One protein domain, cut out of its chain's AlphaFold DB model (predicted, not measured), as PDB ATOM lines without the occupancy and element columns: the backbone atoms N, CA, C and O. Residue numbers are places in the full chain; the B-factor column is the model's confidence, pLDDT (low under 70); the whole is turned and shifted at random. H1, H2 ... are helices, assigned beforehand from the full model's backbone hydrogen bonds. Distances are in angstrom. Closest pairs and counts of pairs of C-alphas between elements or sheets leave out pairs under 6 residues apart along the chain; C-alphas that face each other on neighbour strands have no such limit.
ATOM      1  N   HIS A 128     169.549 162.236 223.262       89.81
ATOM      2  CA  HIS A 128     168.489 162.967 222.581       89.81
ATOM      3  C   HIS A 128     168.112 164.245 223.340       89.81
ATOM      4  O   HIS A 128     168.124 165.334 222.772       89.81
ATOM      5  N   ARG A 129     167.871 164.144 224.656       86.31
ATOM      6  CA  ARG A 129     167.587 165.314 225.505       86.31
ATOM      7  C   ARG A 129     168.736 166.313 225.512       86.31
ATOM      8  O   ARG A 129     168.498 167.508 225.398       86.31
ATOM      9  N   PHE A 130     169.977 165.845 225.619       89.12
ATOM     10  CA  PHE A 130     171.148 166.714 225.557       89.12
ATOM     11  C   PHE A 130     171.221 167.478 224.228       89.12
ATOM     12  O   PHE A 130     171.412 168.692 224.233       89.12
ATOM     13  N   PHE A 131     170.989 166.813 223.096       89.88
ATOM     14  CA  PHE A 131     170.985 167.470 221.790       89.88
ATOM     15  C   PHE A 131     169.816 168.433 221.605       89.88
ATOM     16  O   PHE A 131     170.019 169.498 221.032       89.88
ATOM     17  N   GLN A 132     168.638 168.130 222.156       84.44
ATOM     18  CA  GLN A 132     167.528 169.085 222.215       84.44
ATOM     19  C   GLN A 132     167.903 170.343 223.007       84.44
ATOM     20  O   GLN A 132     167.595 171.451 222.573       84.44
ATOM     21  N   LEU A 133     168.616 170.204 224.132       82.44
ATOM     22  CA  LEU A 133     169.131 171.363 224.869       82.44
ATOM     23  C   LEU A 133     170.126 172.161 224.014       82.44
ATOM     24  O   LEU A 133     170.000 173.380 223.923       82.44
ATOM     25  N   CYS A 134     171.079 171.503 223.347       85.75
ATOM     26  CA  CYS A 134     172.044 172.174 222.468       85.75
ATOM     27  C   CYS A 134     171.368 172.909 221.301       85.75
ATOM     28  O   CYS A 134     171.698 174.064 221.038       85.75
ATOM     29  N   ALA A 135     170.398 172.268 220.647       81.44
ATOM     30  CA  ALA A 135     169.597 172.850 219.575       81.44
ATOM     31  C   ALA A 135     168.799 174.068 220.059       81.44
ATOM     32  O   ALA A 135     168.804 175.108 219.405       81.44
ATOM     33  N   SER A 136     168.223 173.997 221.265       77.88
ATOM     34  CA  SER A 136     167.536 175.140 221.874       77.88
ATOM     35  C   SER A 136     168.477 176.344 222.052       77.88
ATOM     36  O   SER A 136     168.109 177.481 221.783       77.88
ATOM     37  N   LEU A 137     169.742 176.111 222.413       78.88
ATOM     38  CA  LEU A 137     170.722 177.178 222.632       78.88
ATOM     39  C   LEU A 137     171.317 177.741 221.337       78.88
ATOM     40  O   LEU A 137     171.830 178.861 221.349       78.88
ATOM     41  N   ALA A 138     171.231 177.012 220.225       79.19
ATOM     42  CA  ALA A 138     171.642 177.451 218.894       79.19
ATOM     43  C   ALA A 138     170.531 177.155 217.872       79.19
ATOM     44  O   ALA A 138     170.642 176.184 217.122       79.19
ATOM     45  N   PRO A 139     169.472 177.989 217.816       73.81
ATOM     46  CA  PRO A 139     168.319 177.759 216.944       73.81
ATOM     47  C   PRO A 139     168.671 177.636 215.455       73.81
ATOM     48  O   PRO A 139     168.010 176.907 214.720       73.81
ATOM     49  N   SER A 140     169.741 178.294 214.997       73.88
ATOM     50  CA  SER A 140     170.293 178.110 213.643       73.88
ATOM     51  C   SER A 140     170.708 176.666 213.324       73.88
ATOM     52  O   SER A 140     170.877 176.323 212.155       73.88
ATOM     53  N   LEU A 141     170.854 175.813 214.340       75.50
ATOM     54  CA  LEU A 141     171.248 174.410 214.246       75.50
ATOM     55  C   LEU A 141     170.114 173.437 214.618       75.50
ATOM     56  O   LEU A 141     170.362 172.237 214.732       75.50
ATOM     57  N   ASP A 142     168.880 173.921 214.792       73.81
ATOM     58  CA  ASP A 142     167.726 173.124 215.250       73.81
ATOM     59  C   ASP A 142     167.294 172.033 214.249       73.81
ATOM     60  O   ASP A 142     166.651 171.047 214.594       73.81
ATOM     61  N   ASN A 143     167.722 172.145 212.990       79.31
ATOM     62  CA  ASN A 143     167.488 171.126 211.964       79.31
ATOM     63  C   ASN A 143     168.453 169.924 212.036       79.31
ATOM     64  O   ASN A 143     168.320 168.985 211.243       79.31
ATOM     65  N   ARG A 144     169.444 169.936 212.937       83.81
ATOM     66  CA  ARG A 144     170.390 168.825 213.088       83.81
ATOM     67  C   ARG A 144     169.710 167.618 213.725       83.81
ATOM     68  O   ARG A 144     169.049 167.711 214.752       83.81
ATOM     69  N   THR A 145     169.953 166.447 213.146       90.19
ATOM     70  CA  THR A 145     169.553 165.168 213.744       90.19
ATOM     71  C   THR A 145     170.497 164.777 214.884       90.19
ATOM     72  O   THR A 145     171.658 165.188 214.900       90.19
ATOM     73  N   ASP A 146     170.060 163.895 215.785       90.00
ATOM     74  CA  ASP A 146     170.916 163.329 216.842       90.00
ATOM     75  C   ASP A 146     172.202 162.699 216.290       90.00
ATOM     76  O   ASP A 146     173.263 162.762 216.911       90.00
ATOM     77  N   LYS A 147     172.134 162.098 215.095       90.56
ATOM     78  CA  LYS A 147     173.314 161.566 214.405       90.56
ATOM     79  C   LYS A 147     174.285 162.690 214.035       90.56
ATOM     80  O   LYS A 147     175.473 162.583 214.316       90.56
ATOM     81  N   SER A 148     173.772 163.780 213.463       90.69
ATOM     82  CA  SER A 148     174.579 164.954 213.117       90.69
ATOM     83  C   SER A 148     175.196 165.617 214.351       90.69
ATOM     84  O   SER A 148     176.347 166.044 214.290       90.69
ATOM     85  N   TRP A 149     174.468 165.685 215.468       91.25
ATOM     86  CA  TRP A 149     175.006 166.190 216.731       91.25
ATOM     87  C   TRP A 149     176.102 165.287 217.301       91.25
ATOM     88  O   TRP A 149     177.152 165.797 217.684       91.25
ATOM     89  N   ASN A 150     175.910 163.964 217.302       89.88
ATOM     90  CA  ASN A 150     176.957 163.020 217.711       89.88
ATOM     91  C   ASN A 150     178.229 163.193 216.871       89.88
ATOM     92  O   ASN A 150     179.311 163.322 217.431       89.88
ATOM     93  N   GLU A 151     178.109 163.259 215.543       89.94
ATOM     94  CA  GLU A 151     179.258 163.476 214.652       89.94
ATOM     95  C   GLU A 151     179.957 164.819 214.927       89.94
ATOM     96  O   GLU A 151     181.184 164.911 214.861       89.94
ATOM     97  N   HIS A 152     179.194 165.867 215.256       89.25
ATOM     98  CA  HIS A 152     179.735 167.177 215.632       89.25
ATOM     99  C   HIS A 152     180.545 167.109 216.930       89.25
ATOM    100  O   HIS A 152     181.693 167.550 216.964       89.25
ATOM    101  N   PHE A 153     179.983 166.513 217.985       88.81
ATOM    102  CA  PHE A 153     180.687 166.366 219.260       88.81
ATOM    103  C   PHE A 153     181.868 165.400 219.169       88.81
ATOM    104  O   PHE A 153     182.895 165.660 219.786       88.81
ATOM    105  N   GLN A 154     181.782 164.356 218.342       86.38
ATOM    106  CA  GLN A 154     182.914 163.481 218.055       86.38
ATOM    107  C   GLN A 154     184.067 164.284 217.443       86.38
ATOM    108  O   GLN A 154     185.176 164.239 217.966       86.38
ATOM    109  N   LYS A 155     183.801 165.104 216.411       87.00
ATOM    110  CA  LYS A 155     184.818 165.979 215.795       87.00
ATOM    111  C   LYS A 155     185.454 166.932 216.805       87.00
ATOM    112  O   LYS A 155     186.674 167.069 216.809       87.00
ATOM    113  N   ILE A 156     184.645 167.548 217.668       85.00
ATOM    114  CA  ILE A 156     185.093 168.431 218.756       85.00
ATOM    115  C   ILE A 156     186.000 167.688 219.745       85.00
ATOM    116  O   ILE A 156     187.106 168.133 220.056       85.00
ATOM    117  N   CYS A 157     185.567 166.522 220.216       81.75
ATOM    118  CA  CYS A 157     186.311 165.715 221.175       81.75
ATOM    119  C   CYS A 157     187.596 165.131 220.575       81.75
ATOM    120  O   CYS A 157     188.573 164.929 221.300       81.75
ATOM    121  N   THR A 158     187.647 164.917 219.259       79.75
ATOM    122  CA  THR A 158     188.850 164.483 218.530       79.75
ATOM    123  C   THR A 158     189.664 165.635 217.942       79.75
ATOM    124  O   THR A 158     190.680 165.378 217.300       79.75
ATOM    125  N   ALA A 159     189.254 166.891 218.153       82.38
ATOM    126  CA  ALA A 159     189.959 168.054 217.628       82.38
ATOM    127  C   ALA A 159     191.393 168.141 218.171       82.38
ATOM    128  O   ALA A 159     191.749 167.518 219.188       82.38
ATOM    129  N   ASP A 160     192.215 168.931 217.480       80.75
ATOM    130  CA  ASP A 160     193.601 169.141 217.869       80.75
ATOM    131  C   ASP A 160     193.724 169.779 219.267       80.75
ATOM    132  O   ASP A 160     192.778 170.318 219.857       80.75
ATOM    133  N   LYS A 161     194.931 169.690 219.831       75.31
ATOM    134  CA  LYS A 161     195.220 170.192 221.178       75.31
ATOM    135  C   LYS A 161     194.996 171.702 221.297       75.31
ATOM    136  O   LYS A 161     194.488 172.146 222.320       75.31
ATOM    137  N   ARG A 162     195.335 172.484 220.266       75.25
ATOM    138  CA  ARG A 162     195.206 173.952 220.278       75.25
ATOM    139  C   ARG A 162     193.744 174.383 220.314       75.25
ATOM    140  O   ARG A 162     193.392 175.332 221.008       75.25
ATOM    141  N   TRP A 163     192.885 173.666 219.604       81.19
ATOM    142  CA  TRP A 163     191.450 173.880 219.615       81.19
ATOM    143  C   TRP A 163     190.880 173.612 221.013       81.19
ATOM    144  O   TRP A 163     190.217 174.468 221.595       81.19
ATOM    145  N   LYS A 164     191.226 172.472 221.623       75.44
ATOM    146  CA  LYS A 164     190.734 172.091 222.964       75.44
ATOM    147  C   LYS A 164     191.092 173.098 224.053       75.44
ATOM    148  O   LYS A 164     190.287 173.317 224.957       75.44
ATOM    149  N   VAL A 165     192.262 173.725 223.939       70.56
ATOM    150  CA  VAL A 165     192.710 174.829 224.800       70.56
ATOM    151  C   VAL A 165     191.797 176.038 224.661       70.56
ATOM    152  O   VAL A 165     191.228 176.500 225.649       70.56
ATOM    153  N   LYS A 166     191.600 176.524 223.429       71.38
ATOM    154  CA  LYS A 166     190.775 177.712 223.156       71.38
ATOM    155  C   LYS A 166     189.336 177.556 223.651       71.38
ATOM    156  O   LYS A 166     188.700 178.543 224.009       71.38
ATOM    157  N   HIS A 167     188.852 176.319 223.727       72.75
ATOM    158  CA  HIS A 167     187.487 175.989 224.123       72.75
ATOM    159  C   HIS A 167     187.366 175.326 225.509       72.75
ATOM    160  O   HIS A 167     186.315 174.773 225.830       72.75
ATOM    161  N   ALA A 168     188.387 175.420 226.370       68.38
ATOM    162  CA  ALA A 168     188.367 174.814 227.709       68.38
ATOM    163  C   ALA A 168     187.213 175.322 228.601       68.38
ATOM    164  O   ALA A 168     186.577 174.540 229.302       68.38
ATOM    165  N   ARG A 169     186.881 176.617 228.536       69.19
ATOM    166  CA  ARG A 169     185.778 177.213 229.313       69.19
ATOM    167  C   ARG A 169     184.389 176.675 228.906       69.19
ATOM    168  O   ARG A 169     183.643 176.252 229.791       69.19
ATOM    169  N   PRO A 170     184.033 176.608 227.605       76.19
ATOM    170  CA  PRO A 170     182.819 175.932 227.142       76.19
ATOM    171  C   PRO A 170     182.646 174.483 227.619       76.19
ATOM    172  O   PRO A 170     181.512 174.063 227.840       76.19
ATOM    173  N   LEU A 171     183.729 173.721 227.818       79.75
ATOM    174  CA  LEU A 171     183.650 172.324 228.265       79.75
ATOM    175  C   LEU A 171     182.972 172.178 229.634       79.75
ATOM    176  O   LEU A 171     182.135 171.294 229.815       79.75
ATOM    177  N   GLY A 172     183.293 173.052 230.592       75.88
ATOM    178  CA  GLY A 172     182.640 173.038 231.905       75.88
ATOM    179  C   GLY A 172     181.127 173.247 231.783       75.88
ATOM    180  O   GLY A 172     180.342 172.524 232.393       75.88
ATOM    181  N   MET A 173     180.711 174.176 230.917       79.75
ATOM    182  CA  MET A 173     179.296 174.427 230.628       79.75
ATOM    183  C   MET A 173     178.624 173.261 229.890       79.75
ATOM    184  O   MET A 173     177.475 172.941 230.192       79.75
ATOM    185  N   LEU A 174     179.334 172.578 228.985       85.19
ATOM    186  CA  LEU A 174     178.838 171.364 228.329       85.19
ATOM    187  C   LEU A 174     178.566 170.231 229.317       85.19
ATOM    188  O   LEU A 174     177.525 169.585 229.223       85.19
ATOM    189  N   HIS A 175     179.469 169.993 230.272       82.44
ATOM    190  CA  HIS A 175     179.263 168.975 231.307       82.44
ATOM    191  C   HIS A 175     178.016 169.264 232.142       82.44
ATOM    192  O   HIS A 175     177.242 168.349 232.423       82.44
ATOM    193  N   MET A 176     177.781 170.530 232.493       78.94
ATOM    194  CA  MET A 176     176.581 170.934 233.230       78.94
ATOM    195  C   MET A 176     175.299 170.784 232.389       78.94
ATOM    196  O   MET A 176     174.274 170.316 232.892       78.94
ATOM    197  N   LEU A 177     175.347 171.111 231.092       82.31
ATOM    198  CA  LEU A 177     174.235 170.866 230.161       82.31
ATOM    199  C   LEU A 177     173.918 169.376 230.035       82.31
ATOM    200  O   LEU A 177     172.759 168.969 230.101       82.31
ATOM    201  N   PHE A 178     174.950 168.550 229.908       85.94
ATOM    202  CA  PHE A 178     174.803 167.104 229.830       85.94
ATOM    203  C   PHE A 178     174.239 166.512 231.127       85.94
ATOM    204  O   PHE A 178     173.340 165.671 231.091       85.94
ATOM    205  N   GLN A 179     174.685 167.012 232.280       82.44
ATOM    206  CA  GLN A 179     174.112 166.661 233.577       82.44
ATOM    207  C   GLN A 179     172.634 167.061 233.684       82.44
ATOM    208  O   GLN A 179     171.831 166.293 234.214       82.44
ATOM    209  N   SER A 180     172.251 168.215 233.129       78.12
ATOM    210  CA  SER A 180     170.853 168.677 233.091       78.12
ATOM    211  C   SER A 180     169.950 167.741 232.284       78.12
ATOM    212  O   SER A 180     168.791 167.546 232.638       78.12
ATOM    213  N   ALA A 181     170.489 167.106 231.239       83.31
ATOM    214  CA  ALA A 181     169.787 166.086 230.458       83.31
ATOM    215  C   ALA A 181     169.648 164.728 231.183       83.31
ATOM    216  O   ALA A 181     168.980 163.824 230.674       83.31
ATOM    217  N   GLY A 182     170.257 164.575 232.366       80.12
ATOM    218  CA  GLY A 182     170.314 163.326 233.133       80.12
ATOM    219  C   GLY A 182     171.594 162.511 232.917       80.12
ATOM    220  O   GLY A 182     171.673 161.375 233.379       80.12
ATOM    221  N   GLY A 183     172.589 163.065 232.217       82.75
ATOM    222  CA  GLY A 183     173.893 162.440 232.015       82.75
ATOM    223  C   GLY A 183     174.782 162.454 233.265       82.75
ATOM    224  O   GLY A 183     174.536 163.168 234.240       82.75
ATOM    225  N   LYS A 184     175.863 161.664 233.235       77.81
ATOM    226  CA  LYS A 184     176.902 161.683 234.278       77.81
ATOM    227  C   LYS A 184     177.673 163.006 234.216       77.81
ATOM    228  O   LYS A 184     178.527 163.194 233.351       77.81
ATOM    229  N   GLY A 185     177.377 163.913 235.146       63.41
ATOM    230  CA  GLY A 185     178.142 165.146 235.332       63.41
ATOM    231  C   GLY A 185     179.562 164.885 235.849       63.41
ATOM    232  O   GLY A 185     179.847 163.850 236.458       63.41
ATOM    233  N   MET A 186     180.463 165.841 235.630       63.31
ATOM    234  CA  MET A 186     181.835 165.794 236.138       63.31
ATOM    235  C   MET A 186     181.918 166.474 237.515       63.31
ATOM    236  O   MET A 186     181.747 167.685 237.617       63.31
ATOM    237  N   ARG A 187     182.225 165.713 238.582       47.16
ATOM    238  CA  ARG A 187     182.340 166.239 239.968       47.16
ATOM    239  C   ARG A 187     183.404 167.333 240.146       47.16
ATOM    240  O   ARG A 187     183.315 168.132 241.070       47.16
ATOM    241  N   VAL A 188     184.411 167.369 239.273       45.22
ATOM    242  CA  VAL A 188     185.607 168.218 239.431       45.22
ATOM    243  C   VAL A 188     185.310 169.708 239.213       45.22
ATOM    244  O   VAL A 188     186.022 170.552 239.744       45.22
ATOM    245  N   VAL A 189     184.234 170.054 238.500       43.69
ATOM    246  CA  VAL A 189     183.878 171.459 238.219       43.69
ATOM    247  C   VAL A 189     183.122 172.115 239.391       43.69
ATOM    248  O   VAL A 189     183.008 173.337 239.448       43.69
ATOM    249  N   THR A 190     182.632 171.325 240.353       34.38
ATOM    250  CA  THR A 190     181.739 171.789 241.430       34.38
ATOM    251  C   THR A 190     182.378 171.908 242.821       34.38
ATOM    252  O   THR A 190     181.748 172.483 243.702       34.38
ATOM    253  N   GLU A 191     183.595 171.401 243.057       30.25
ATOM    254  CA  GLU A 191     184.111 171.183 244.430       30.25
ATOM    255  C   GLU A 191     185.432 171.890 244.804       30.25
ATOM    256  O   GLU A 191     186.044 171.513 245.800       30.25
ATOM    257  N   ASP A 199     188.668 180.394 234.939       49.12
ATOM    258  CA  ASP A 199     187.545 179.822 234.190       49.12
ATOM    259  C   ASP A 199     186.242 179.754 235.015       49.12
ATOM    260  O   ASP A 199     185.375 178.910 234.770       49.12
ATOM    261  N   ASN A 200     186.064 180.650 235.992       62.00
ATOM    262  CA  ASN A 200     184.817 180.728 236.745       62.00
ATOM    263  C   ASN A 200     183.696 181.312 235.863       62.00
ATOM    264  O   ASN A 200     183.499 182.518 235.791       62.00
ATOM    265  N   TYR A 201     182.918 180.455 235.201       63.16
ATOM    266  CA  TYR A 201     181.706 180.819 234.445       63.16
ATOM    267  C   TYR A 201     180.709 181.683 235.240       63.16
ATOM    268  O   TYR A 201     179.813 182.307 234.671       63.16
ATOM    269  N   ALA A 202     180.848 181.705 236.564       65.88
ATOM    270  CA  ALA A 202     180.029 182.488 237.461       65.88
ATOM    271  C   ALA A 202     180.461 183.971 237.543       65.88
ATOM    272  O   ALA A 202     179.667 184.813 237.965       65.88
ATOM    273  N   SER A 203     181.686 184.310 237.115       71.62
ATOM    274  CA  SER A 203     182.181 185.692 237.007       71.62
ATOM    275  C   SER A 203     181.940 186.329 235.637       71.62
ATOM    276  O   SER A 203     182.318 187.475 235.429       71.62
ATOM    277  N   THR A 204     181.314 185.613 234.706       75.12
ATOM    278  CA  THR A 204     181.011 186.098 233.355       75.12
ATOM    279  C   THR A 204     179.514 186.249 233.140       75.12
ATOM    280  O   THR A 204     178.709 185.649 233.862       75.12
ATOM    281  N   SER A 205     179.130 187.092 232.178       77.31
ATOM    282  CA  SER A 205     177.717 187.336 231.904       77.31
ATOM    283  C   SER A 205     177.047 186.131 231.246       77.31
ATOM    284  O   SER A 205     177.701 185.305 230.600       77.31
ATOM    285  N   VAL A 206     175.725 186.035 231.392       79.75
ATOM    286  CA  VAL A 206     174.917 185.022 230.696       79.75
ATOM    287  C   VAL A 206     175.109 185.120 229.183       79.75
ATOM    288  O   VAL A 206     175.277 184.096 228.521       79.75
ATOM    289  N   ASN A 207     175.144 186.341 228.642       78.88
ATOM    290  CA  ASN A 207     175.362 186.569 227.216       78.88
ATOM    291  C   ASN A 207     176.727 186.048 226.750       78.88
ATOM    292  O   ASN A 207     176.804 185.411 225.700       78.88
ATOM    293  N   ASP A 208     177.784 186.261 227.536       79.50
ATOM    294  CA  ASP A 208     179.125 185.772 227.198       79.50
ATOM    295  C   ASP A 208     179.194 184.243 227.279       79.50
ATOM    296  O   ASP A 208     179.732 183.595 226.382       79.50
ATOM    297  N   ASN A 209     178.594 183.649 228.316       80.62
ATOM    298  CA  ASN A 209     178.509 182.195 228.471       80.62
ATOM    299  C   ASN A 209     177.762 181.541 227.296       80.62
ATOM    300  O   ASN A 209     178.210 180.529 226.749       80.62
ATOM    301  N   LEU A 210     176.643 182.135 226.876       80.69
ATOM    302  CA  LEU A 210     175.861 181.668 225.735       80.69
ATOM    303  C   LEU A 210     176.627 181.834 224.416       80.69
ATOM    304  O   LEU A 210     176.620 180.923 223.588       80.69
ATOM    305  N   ALA A 211     177.314 182.961 224.224       80.06
ATOM    306  CA  ALA A 211     178.142 183.198 223.044       80.06
ATOM    307  C   ALA A 211     179.281 182.172 222.934       80.06
ATOM    308  O   ALA A 211     179.526 181.636 221.853       80.06
ATOM    309  N   ASP A 212     179.934 181.848 224.049       80.50
ATOM    310  CA  ASP A 212     181.017 180.867 224.094       80.50
ATOM    311  C   ASP A 212     180.534 179.443 223.767       80.50
ATOM    312  O   ASP A 212     181.209 178.721 223.027       80.50
ATOM    313  N   LEU A 213     179.343 179.045 224.232       83.75
ATOM    314  CA  LEU A 213     178.716 177.779 223.827       83.75
ATOM    315  C   LEU A 213     178.291 177.777 222.357       83.75
ATOM    316  O   LEU A 213     178.515 176.798 221.651       83.75
ATOM    317  N   ARG A 214     177.704 178.870 221.864       83.31
ATOM    318  CA  ARG A 214     177.273 178.980 220.463       83.31
ATOM    319  C   ARG A 214     178.449 178.878 219.496       83.31
ATOM    320  O   ARG A 214     178.353 178.142 218.519       83.31
ATOM    321  N   ARG A 215     179.578 179.521 219.815       80.69
ATOM    322  CA  ARG A 215     180.846 179.360 219.080       80.69
ATOM    323  C   ARG A 215     181.291 177.900 219.023       80.69
ATOM    324  O   ARG A 215     181.785 177.450 217.999       80.69
ATOM    325  N   LEU A 216     181.078 177.145 220.101       84.19
ATOM    326  CA  LEU A 216     181.381 175.716 220.145       84.19
ATOM    327  C   LEU A 216     180.463 174.884 219.235       84.19
ATOM    328  O   LEU A 216     180.887 173.893 218.642       84.19
ATOM    329  N   PHE A 217     179.189 175.260 219.129       84.94
ATOM    330  CA  PHE A 217     178.222 174.560 218.282       84.94
ATOM    331  C   PHE A 217     178.415 174.862 216.782       84.94
ATOM    332  O   PHE A 217     178.105 174.012 215.938       84.94
ATOM    333  N   GLY A 218     178.996 176.018 216.445       73.06
ATOM    334  CA  GLY A 218     179.482 176.345 215.103       73.06
ATOM    335  C   GLY A 218     179.891 177.813 214.932       73.06
ATOM    336  O   GLY A 218     179.336 178.704 215.575       73.06
ATOM    337  N   ASP A 219     180.817 178.065 214.002       55.09
ATOM    338  CA  ASP A 219     181.474 179.367 213.768       55.09
ATOM    339  C   ASP A 219     180.538 180.501 213.293       55.09
ATOM    340  O   ASP A 219     180.917 181.671 213.316       55.09
ATOM    341  N   SER A 220     179.306 180.186 212.878       51.16
ATOM    342  CA  SER A 220     178.347 181.140 212.299       51.16
ATOM    343  C   SER A 220     177.181 181.519 213.216       51.16
ATOM    344  O   SER A 220     176.265 182.204 212.764       51.16
ATOM    345  N   CYS A 221     177.159 181.067 214.475       51.28
ATOM    346  CA  CYS A 221     176.014 181.273 215.365       51.28
ATOM    347  C   CYS A 221     175.960 182.722 215.893       51.28
ATOM    348  O   CYS A 221     176.278 182.994 217.050       51.28
ATOM    349  N   THR A 222     175.544 183.666 215.044       49.69
ATOM    350  CA  THR A 222     175.228 185.064 215.393       49.69
ATOM    351  C   THR A 222     173.776 185.241 215.840       49.69
ATOM    352  O   THR A 222     173.270 186.364 215.847       49.69
ATOM    353  N   ASP A 223     173.099 184.149 216.216       53.81
ATOM    354  CA  ASP A 223     171.704 184.166 216.648       53.81
ATOM    355  C   ASP A 223     171.526 185.175 217.787       53.81
ATOM    356  O   ASP A 223     171.870 184.924 218.938       53.81
ATOM    357  N   ARG A 224     170.965 186.345 217.472       51.12
ATOM    358  CA  ARG A 224     170.611 187.375 218.461       51.12
ATOM    359  C   ARG A 224     169.401 186.988 219.308       51.12
ATOM    360  O   ARG A 224     169.034 187.758 220.190       51.12
ATOM    361  N   LYS A 225     168.777 185.832 219.045       51.88
ATOM    362  CA  LYS A 225     167.647 185.335 219.832       51.88
ATOM    363  C   LYS A 225     168.047 185.272 221.300       51.88
ATOM    364  O   LYS A 225     168.995 184.560 221.665       51.88
ATOM    365  N   ALA A 226     167.348 186.085 222.089       51.94
ATOM    366  CA  ALA A 226     167.481 186.144 223.529       51.94
ATOM    367  C   ALA A 226     167.104 184.784 224.122       51.94
ATOM    368  O   ALA A 226     166.285 184.055 223.563       51.94
ATOM    369  N   PHE A 227     167.724 184.452 225.252       51.91
ATOM    370  CA  PHE A 227     167.433 183.249 226.029       51.91
ATOM    371  C   PHE A 227     165.928 183.077 226.317       51.91
ATOM    372  O   PHE A 227     165.460 181.952 226.381       51.91
ATOM    373  N   ASP A 228     165.193 184.190 226.381       49.94
ATOM    374  CA  ASP A 228     163.774 184.329 226.730       49.94
ATOM    375  C   ASP A 228     162.770 183.618 225.779       49.94
ATOM    376  O   ASP A 228     161.557 183.687 225.991       49.94
ATOM    377  N   GLU A 229     163.240 182.973 224.703       49.88
ATOM    378  CA  GLU A 229     162.423 182.185 223.763       49.88
ATOM    379  C   GLU A 229     162.493 180.658 224.015       49.88
ATOM    380  O   GLU A 229     161.969 179.878 223.213       49.88
ATOM    381  N   LEU A 230     163.136 180.190 225.096       53.47
ATOM    382  CA  LEU A 230     163.428 178.765 225.305       53.47
ATOM    383  C   LEU A 230     162.410 178.078 226.237       53.47
ATOM    384  O   LEU A 230     162.058 178.545 227.309       53.47
ATOM    385  N   ASN A 231     161.927 176.890 225.867       54.16
ATOM    386  CA  ASN A 231     160.886 176.183 226.640       54.16
ATOM    387  C   ASN A 231     161.455 175.311 227.791       54.16
ATOM    388  O   ASN A 231     160.702 174.773 228.599       54.16
ATOM    389  N   ILE A 232     162.788 175.157 227.867       58.28
ATOM    390  CA  ILE A 232     163.518 174.296 228.828       58.28
ATOM    391  C   ILE A 232     164.292 175.132 229.883       58.28
ATOM    392  O   ILE A 232     165.102 174.618 230.660       58.28
ATOM    393  N   GLU A 233     164.012 176.437 229.945       61.81
ATOM    394  CA  GLU A 233     164.718 177.436 230.764       61.81
ATOM    395  C   GLU A 233     164.904 177.007 232.226       61.81
ATOM    396  O   GLU A 233     166.010 177.060 232.756       61.81
ATOM    397  N   ASP A 234     163.869 176.501 232.896       58.06
ATOM    398  CA  ASP A 234     163.959 176.217 234.334       58.06
ATOM    399  C   ASP A 234     164.883 175.034 234.686       58.06
ATOM    400  O   ASP A 234     165.359 174.954 235.820       58.06
ATOM    401  N   GLN A 235     165.159 174.112 233.755       57.28
ATOM    402  CA  GLN A 235     166.123 173.028 233.991       57.28
ATOM    403  C   GLN A 235     167.551 173.503 233.740       57.28
ATOM    404  O   GLN A 235     168.418 173.313 234.588       57.28
ATOM    405  N   ILE A 236     167.775 174.183 232.617       64.25
ATOM    406  CA  ILE A 236     169.087 174.711 232.239       64.25
ATOM    407  C   ILE A 236     169.590 175.700 233.296       64.25
ATOM    408  O   ILE A 236     170.728 175.611 233.737       64.25
ATOM    409  N   THR A 237     168.731 176.600 233.771       65.31
ATOM    410  CA  THR A 237     169.100 177.689 234.698       65.31
ATOM    411  C   THR A 237     169.450 177.216 236.107       65.31
ATOM    412  O   THR A 237     170.100 177.941 236.864       65.31
ATOM    413  N   ARG A 238     169.025 176.004 236.487       60.50
ATOM    414  CA  ARG A 238     169.389 175.386 237.772       60.50
ATOM    415  C   ARG A 238     170.817 174.861 237.786       60.50
ATOM    416  O   ARG A 238     171.413 174.809 238.857       60.50
ATOM    417  N   TYR A 239     171.337 174.470 236.628       60.09
ATOM    418  CA  TYR A 239     172.607 173.755 236.527       60.09
ATOM    419  C   TYR A 239     173.648 174.491 235.682       60.09
ATOM    420  O   TYR A 239     174.827 174.205 235.828       60.09
ATOM    421  N   VAL A 240     173.248 175.439 234.829       67.75
ATOM    422  CA  VAL A 240     174.114 176.097 233.846       67.75
ATOM    423  C   VAL A 240     173.912 177.620 233.897       67.75
ATOM    424  O   VAL A 240     172.774 178.091 233.823       67.75
ATOM    425  N   PRO A 241     174.988 178.426 233.962       69.69
ATOM    426  CA  PRO A 241     174.934 179.889 234.069       69.69
ATOM    427  C   PRO A 241     174.665 180.575 232.717       69.69
ATOM    428  O   PRO A 241     175.344 181.530 232.342       69.69
ATOM    429  N   ILE A 242     173.706 180.062 231.949       72.31
ATOM    430  CA  ILE A 242     173.345 180.573 230.613       72.31
ATOM    431  C   ILE A 242     171.947 181.191 230.584       72.31
ATOM    432  O   ILE A 242     171.432 181.485 229.515       72.31
ATOM    433  N   GLY A 243     171.370 181.417 231.764       74.50
ATOM    434  CA  GLY A 243     170.135 182.159 231.975       74.50
ATOM    435  C   GLY A 243     169.725 182.154 233.445       74.50
ATOM    436  O   GLY A 243     170.429 181.611 234.301       74.50
ATOM    437  N   PHE A 244     168.538 182.686 233.735       76.31
ATOM    438  CA  PHE A 244     167.947 182.676 235.076       76.31
ATOM    439  C   PHE A 244     166.572 181.992 235.116       76.31
ATOM    440  O   PHE A 244     165.883 181.935 234.105       76.31
TER     441      PHE A 244
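What this domain is: This is residues 128 to 191 and 199 to 244 of the 520 residues of an uncharacterized protein of Fusarium oxysporum f. sp. conglutinans race 2 54008 (UniProt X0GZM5). Picture a core of crossed helices, H4 over H5 at nearly a right angle, with H1 and H6 both packed on the last part of H4. H2 and H3 make an outlying corner, where residues 157 to 163 stick out. The printed part has 110 residues with six named helices, H1 to H6 in chain order, and no named strand: all helix, mostly crossed. It is compact, with a radius of gyration of the C-alphas of 13.1 A and spans of 36 by 34 by 26 A.

Where its parts are: Find C-alpha 128 at (168.489, 162.967, 222.581); from there H1 runs to residue 137, 14.4 A. H2 is residues 146 to 157, 16.2 A; H3 is 161 to 166, 9.0 A. H4, the longest, runs from 168 to 180, 19.3 A. H5 is 206 to 217, 16.6 A. H6 is 233 to 239, 10.4 A, ending at (172.607, 173.755, 236.527).

How they stand to each other: Begin at H1, which with H4 is a hub. H1 touches H4 at Phe 130 and Phe 178, closest C-alphas 5.6 A apart, at a steep tilt of 54 degrees, opposite ways; H4 uses residues 177 to 180 alone. H1 only just touches H2, with 3 pairs of C-alphas within 8 A, the closest His 128 and Asp 146 at 6.2 A; H2 uses residues 146 to 149 alone. H1 only just touches H5 too, with 3 pairs, the closest Leu 137 and Arg 214 at 7.1 A. H3 touches no helix; it and H4 meet only through their link. H4 touches H5 about perpendicular at 86 degrees, with residues 169 to 174 alone, the closest C-alphas being Pro 170 and Leu 213, 5.6 A. H4 touches H6 with residues 176 to 180 alone, the closest C-alphas being Met 176 and Tyr 239, 5.9 A. In H1, H2, H3 and H5 every O i to N i+4 pair is within hydrogen-bond range; H4 has 7 of 9, and H6 1 of 3, beside 3 of 4 O i to N i+3 pairs.

The domain as a whole: Look from Asn 143 to Glu 191 for the farthest C-alphas, 36.5 A. Residues 192 to 198 are cut out, a 13.8 A gap between C-alphas 191 and 199. The link from H5 to H6 is long. Confidence is under 70 at residues 168 to 169, 185 to 191, 199 to 202 and 219 to 241.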